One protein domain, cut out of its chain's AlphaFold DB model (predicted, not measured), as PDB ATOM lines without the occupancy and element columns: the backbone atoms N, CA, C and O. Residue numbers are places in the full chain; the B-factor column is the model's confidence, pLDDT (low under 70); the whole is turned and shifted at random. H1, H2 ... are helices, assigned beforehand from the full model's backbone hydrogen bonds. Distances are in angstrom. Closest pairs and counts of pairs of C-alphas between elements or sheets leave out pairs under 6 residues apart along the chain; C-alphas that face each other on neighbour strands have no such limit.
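AT A GLANCE: This is residues 168 to 213 of the 241 residues of an uncharacterized protein of Ruminiclostridium sp (UniProt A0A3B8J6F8). One long helix, H2, makes the length of the model, and a short helix, H1, packs slantwise on its first part, so that the two look like a hook with a long shaft. Residues 198 to 213 of H2 stick out free, and so do residues 168 to 173 before H1. The printed part has 46 residues with two named helices, H1 then H2, and no named strand: all helix. It is loose, with a radius of gyration of the C-alphas of 13.0 A, and spans 40 by 23 by 14 A.

IN THESE COORDINATES: Find C-alpha 189 at (-34.309, 28.451, 31.688); from there H2, residues 189 to 213, runs 36.2 A to C-alpha 213 at (-18.982, 59.174, 43.192). Then look back to C-alpha 176 at (-27.241, 27.282, 40.732), where H1, residues 176 to 185, begins its 13.1 A.

HOW THE PARTS SIT: H2 touches H1 with residues 189 to 196 alone; look at the closest C-alphas, those of Ala 192 and Val 178, 5.2 A apart. Their lines stand at a steep tilt of 48 degrees, opposite ways. In H1 and H2 every O i to N i+4 pair is within hydrogen-bond range.

THE WHOLE: The two C-alphas farthest apart, those of Phe 183 and Lys 213, are 40.0 A apart. The printed part has no cut, and three residues make the tight link from H1 to H2. No printed residue is under 70 in pLDDT.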
ATOM      1  N   ASP A 168     -23.384  31.295  23.293       94.00
ATOM      2  CA  ASP A 168     -22.057  31.490  23.887       94.00
ATOM      3  C   ASP A 168     -21.951  30.993  25.345       94.00
ATOM      4  O   ASP A 168     -20.844  30.891  25.884       94.00
ATOM      5  N   VAL A 169     -23.077  30.674  26.002       92.81
ATOM      6  CA  VAL A 169     -23.116  30.280  27.421       92.81
ATOM      7  C   VAL A 169     -23.080  28.758  27.560       92.81
ATOM      8  O   VAL A 169     -24.014  28.047  27.190       92.81
ATOM      9  N   LYS A 170     -22.002  28.233  28.147       89.75
ATOM     10  CA  LYS A 170     -21.838  26.791  28.390       89.75
ATOM     11  C   LYS A 170     -22.660  26.337  29.594       89.75
ATOM     12  O   LYS A 170     -22.829  27.083  30.554       89.75
ATOM     13  N   ALA A 171     -23.079  25.070  29.594       85.00
ATOM     14  CA  ALA A 171     -23.847  24.467  30.689       85.00
ATOM     15  C   ALA A 171     -23.190  24.661  32.071       85.00
ATOM     16  O   ALA A 171     -23.877  24.994  33.035       85.00
ATOM     17  N   ASP A 172     -21.862  24.529  32.147       88.50
ATOM     18  CA  ASP A 172     -21.078  24.669  33.384       88.50
ATOM     19  C   ASP A 172     -21.004  26.117  33.910       88.50
ATOM     20  O   ASP A 172     -20.591  26.345  35.045       88.50
ATOM     21  N   GLN A 173     -21.391  27.104  33.093       91.12
ATOM     22  CA  GLN A 173     -21.447  28.521  33.467       91.12
ATOM     23  C   GLN A 173     -22.828  28.930  34.005       91.12
ATOM     24  O   GLN A 173     -22.955  30.027  34.546       91.12
ATOM     25  N   ILE A 174     -23.857  28.077  33.879       92.50
ATOM     26  CA  ILE A 174     -25.227  28.377  34.324       92.50
ATOM     27  C   ILE A 174     -25.301  28.276  35.864       92.50
ATOM     28  O   ILE A 174     -25.167  27.172  36.406       92.50
ATOM     29  N   PRO A 175     -25.540  29.382  36.598       94.62
ATOM     30  CA  PRO A 175     -25.468  29.391  38.060       94.62
ATOM     31  C   PRO A 175     -26.556  28.555  38.741       94.62
ATOM     32  O   PRO A 175     -27.683  28.442  38.261       94.62
ATOM     33  N   GLN A 176     -26.270  28.057  39.946       93.75
ATOM     34  CA  GLN A 176     -27.241  27.282  40.732       93.75
ATOM     35  C   GLN A 176     -28.506  28.085  41.109       93.75
ATOM     36  O   GLN A 176     -29.559  27.488  41.324       93.75
ATOM     37  N   GLU A 177     -28.450  29.422  41.168       94.69
ATOM     38  CA  GLU A 177     -29.643  30.272  41.345       94.69
ATOM     39  C   GLU A 177     -30.619  30.134  40.159       94.69
ATOM     40  O   GLU A 177     -31.818  29.954  40.367       94.69
ATOM     41  N   VAL A 178     -30.101  30.114  38.927       95.94
ATOM     42  CA  VAL A 178     -30.889  29.967  37.692       95.94
ATOM     43  C   VAL A 178     -31.589  28.604  37.653       95.94
ATOM     44  O   VAL A 178     -32.797  28.528  37.435       95.94
ATOM     45  N   TRP A 179     -30.870  27.523  37.970       92.81
ATOM     46  CA  TRP A 179     -31.463  26.183  38.048       92.81
ATOM     47  C   TRP A 179     -32.551  26.064  39.128       92.81
ATOM     48  O   TRP A 179     -33.526  25.338  38.933       92.81
ATOM     49  N   GLN A 180     -32.428  26.782  40.250       94.38
ATOM     50  CA  GLN A 180     -33.472  26.823  41.283       94.38
ATOM     51  C   GLN A 180     -34.712  27.590  40.810       94.38
ATOM     52  O   GLN A 180     -35.825  27.101  40.994       94.38
ATOM     53  N   MET A 181     -34.548  28.732  40.132       94.62
ATOM     54  CA  MET A 181     -35.668  29.451  39.508       94.62
ATOM     55  C   MET A 181     -36.422  28.566  38.501       94.62
ATOM     56  O   MET A 181     -37.652  28.562  38.494       94.62
ATOM     57  N   THR A 182     -35.718  27.746  37.716       93.50
ATOM     58  CA  THR A 182     -36.370  26.809  36.789       93.50
ATOM     59  C   THR A 182     -37.057  25.636  37.486       93.50
ATOM     60  O   THR A 182     -38.240  25.407  37.250       93.50
ATOM     61  N   PHE A 183     -36.370  24.897  38.364       90.62
ATOM     62  CA  PHE A 183     -36.928  23.659  38.929       90.62
ATOM     63  C   PHE A 183     -37.830  23.847  40.160       90.62
ATOM     64  O   PHE A 183     -38.613  22.949  40.458       90.62
ATOM     65  N   GLN A 184     -37.737  24.972  40.880       92.25
ATOM     66  CA  GLN A 184     -38.563  25.245  42.071       92.25
ATOM     67  C   GLN A 184     -39.655  26.291  41.815       92.25
ATOM     68  O   GLN A 184     -40.732  26.190  42.395       92.25
ATOM     69  N   GLN A 185     -39.383  27.295  40.972       91.06
ATOM     70  CA  GLN A 185     -40.303  28.416  40.718       91.06
ATOM     71  C   GLN A 185     -40.969  28.343  39.329       91.06
ATOM     72  O   GLN A 185     -41.875  29.120  39.047       91.06
ATOM     73  N   GLY A 186     -40.556  27.399  38.471       90.19
ATOM     74  CA  GLY A 186     -41.190  27.126  37.177       90.19
ATOM     75  C   GLY A 186     -40.817  28.080  36.037       90.19
ATOM     76  O   GLY A 186     -41.461  28.037  34.990       90.19
ATOM     77  N   TYR A 187     -39.798  28.933  36.197       92.81
ATOM     78  CA  TYR A 187     -39.355  29.823  35.117       92.81
ATOM     79  C   TYR A 187     -38.655  29.040  33.988       92.81
ATOM     80  O   TYR A 187     -37.785  28.212  34.278       92.81
ATOM     81  N   PRO A 188     -38.931  29.321  32.699       94.12
ATOM     82  CA  PRO A 188     -38.139  28.748  31.614       94.12
ATOM     83  C   PRO A 188     -36.673  29.181  31.761       94.12
ATOM     84  O   PRO A 188     -36.384  30.284  32.230       94.12
ATOM     85  N   LEU A 189     -35.742  28.293  31.398       95.00
ATOM     86  CA  LEU A 189     -34.309  28.451  31.688       95.00
ATOM     87  C   LEU A 189     -33.719  29.734  31.076       95.00
ATOM     88  O   LEU A 189     -32.879  30.394  31.685       95.00
ATOM     89  N   THR A 190     -34.235  30.117  29.911       95.50
ATOM     90  CA  THR A 190     -33.998  31.389  29.217       95.50
ATOM     91  C   THR A 190     -34.346  32.604  30.086       95.50
ATOM     92  O   THR A 190     -33.493  33.459  30.322       95.50
ATOM     93  N   ALA A 191     -35.564  32.666  30.634       95.62
ATOM     94  CA  ALA A 191     -36.003  33.760  31.503       95.62
ATOM     95  C   ALA A 191     -35.297  33.753  32.869       95.62
ATOM     96  O   ALA A 191     -34.933  34.815  33.374       95.62
ATOM     97  N   ALA A 192     -35.067  32.576  33.457       96.62
ATOM     98  CA  ALA A 192     -34.340  32.436  34.717       96.62
ATOM     99  C   ALA A 192     -32.902  32.980  34.605       96.62
ATOM    100  O   ALA A 192     -32.450  33.731  35.473       96.62
ATOM    101  N   TYR A 193     -32.207  32.667  33.505       96.50
ATOM    102  CA  TYR A 193     -30.888  33.228  33.221       96.50
ATOM    103  C   TYR A 193     -30.958  34.744  32.990       96.50
ATOM    104  O   TYR A 193     -30.209  35.478  33.630       96.50
ATOM    105  N   ALA A 194     -31.907  35.234  32.183       95.88
ATOM    106  CA  ALA A 194     -32.085  36.668  31.937       95.88
ATOM    107  C   ALA A 194     -32.355  37.478  33.224       95.88
ATOM    108  O   ALA A 194     -31.865  38.602  33.365       95.88
ATOM    109  N   ILE A 195     -33.102  36.922  34.188       96.06
ATOM    110  CA  ILE A 195     -33.343  37.534  35.509       96.06
ATOM    111  C   ILE A 195     -32.035  37.637  36.307       96.06
ATOM    112  O   ILE A 195     -31.729  38.703  36.852       96.06
ATOM    113  N   TRP A 196     -31.244  36.561  36.356       96.62
ATOM    114  CA  TRP A 196     -29.946  36.549  37.037       96.62
ATOM    115  C   TRP A 196     -28.922  37.486  36.369       96.62
ATOM    116  O   TRP A 196     -28.242  38.251  37.053       96.62
ATOM    117  N   GLU A 197     -28.862  37.500  35.041       95.56
ATOM    118  CA  GLU A 197     -28.002  38.378  34.244       95.56
ATOM    119  C   GLU A 197     -28.337  39.856  34.504       95.56
ATOM    120  O   GLU A 197     -27.462  40.651  34.852       95.56
ATOM    121  N   ASN A 198     -29.624  40.219  34.489       96.75
ATOM    122  CA  ASN A 198     -30.082  41.561  34.863       96.75
ATOM    123  C   ASN A 198     -29.745  41.926  36.319       96.75
ATOM    124  O   ASN A 198     -29.449  43.088  36.608       96.75
ATOM    125  N   LYS A 199     -29.789  40.962  37.248       96.06
ATOM    126  CA  LYS A 199     -29.387  41.146  38.652       96.06
ATOM    127  C   LYS A 199     -27.882  41.439  38.757       96.06
ATOM    128  O   LYS A 199     -27.515  42.387  39.448       96.06
ATOM    129  N   GLN A 200     -27.033  40.707  38.029       94.94
ATOM    130  CA  GLN A 200     -25.588  40.964  37.968       94.94
ATOM    131  C   GLN A 200     -25.259  42.323  37.341       94.94
ATOM    132  O   GLN A 200     -24.514  43.104  37.932       94.94
ATOM    133  N   LEU A 201     -25.855  42.654  36.192       96.62
ATOM    134  CA  LEU A 201     -25.626  43.933  35.512       96.62
ATOM    135  C   LEU A 201     -26.037  45.131  36.386       96.62
ATOM    136  O   LEU A 201     -25.307  46.120  36.460       96.62
ATOM    137  N   LYS A 202     -27.157  45.036  37.117       96.44
ATOM    138  CA  LYS A 202     -27.580  46.073  38.078       96.44
ATOM    139  C   LYS A 202     -26.590  46.238  39.233       96.44
ATOM    140  O   LYS A 202     -26.273  47.373  39.582       96.44
ATOM    141  N   GLN A 203     -26.075  45.138  39.787       95.38
ATOM    142  CA  GLN A 203     -25.052  45.179  40.840       95.38
ATOM    143  C   GLN A 203     -23.754  45.830  40.334       95.38
ATOM    144  O   GLN A 203     -23.247  46.749  40.971       95.38
ATOM    145  N   GLN A 204     -23.272  45.444  39.149       94.62
ATOM    146  CA  GLN A 204     -22.085  46.044  38.526       94.62
ATOM    147  C   GLN A 204     -22.259  47.551  38.281       94.62
ATOM    148  O   GLN A 204     -21.370  48.331  38.620       94.62
ATOM    149  N   MET A 205     -23.414  47.985  37.764       96.19
ATOM    150  CA  MET A 205     -23.706  49.408  37.549       96.19
ATOM    151  C   MET A 205     -23.743  50.203  38.860       96.19
ATOM    152  O   MET A 205     -23.205  51.308  38.914       96.19
ATOM    153  N   GLN A 206     -24.302  49.637  39.937       95.31
ATOM    154  CA  GLN A 206     -24.268  50.255  41.268       95.31
ATOM    155  C   GLN A 206     -22.833  50.380  41.805       95.31
ATOM    156  O   GLN A 206     -22.470  51.437  42.320       95.31
ATOM    157  N   THR A 207     -21.990  49.355  41.637       94.50
ATOM    158  CA  THR A 207     -20.566  49.417  42.009       94.50
ATOM    159  C   THR A 207     -19.808  50.472  41.198       94.50
ATOM    160  O   THR A 207     -19.035  51.236  41.770       94.50
ATOM    161  N   ILE A 208     -20.050  50.572  39.886       94.06
ATOM    162  CA  ILE A 208     -19.419  51.585  39.023       94.06
ATOM    163  C   ILE A 208     -19.839  53.001  39.447       94.06
ATOM    164  O   ILE A 208     -18.971  53.854  39.621       94.06
ATOM    165  N   GLN A 209     -21.131  53.243  39.687       94.12
ATOM    166  CA  GLN A 209     -21.632  54.543  40.155       94.12
ATOM    167  C   GLN A 209     -21.087  54.920  41.541       94.12
ATOM    168  O   GLN A 209     -20.701  56.069  41.757       94.12
ATOM    169  N   ALA A 210     -21.002  53.962  42.471       91.88
ATOM    170  CA  ALA A 210     -20.391  54.186  43.780       91.88
ATOM    171  C   ALA A 210     -18.903  54.549  43.648       91.88
ATOM    172  O   ALA A 210     -18.453  55.525  44.244       91.88
ATOM    173  N   ASN A 211     -18.153  53.826  42.811       90.94
ATOM    174  CA  ASN A 211     -16.738  54.101  42.563       90.94
ATOM    175  C   ASN A 211     -16.516  55.463  41.885       90.94
ATOM    176  O   ASN A 211     -15.587  56.173  42.262       90.94
ATOM    177  N   GLN A 212     -17.377  55.864  40.943       90.88
ATOM    178  CA  GLN A 212     -17.339  57.191  40.315       90.88
ATOM    179  C   GLN A 212     -17.592  58.305  41.337       90.88
ATOM    180  O   GLN A 212     -16.759  59.196  41.481       90.88
ATOM    181  N   LYS A 213     -18.669  58.206  42.128       90.62
ATOM    182  CA  LYS A 213     -18.982  59.174  43.192       90.62
ATOM    183  C   LYS A 213     -17.862  59.268  44.241       90.62
ATOM    184  O   LYS A 213     -17.540  60.361  44.713       90.62
TER     185      LYS A 213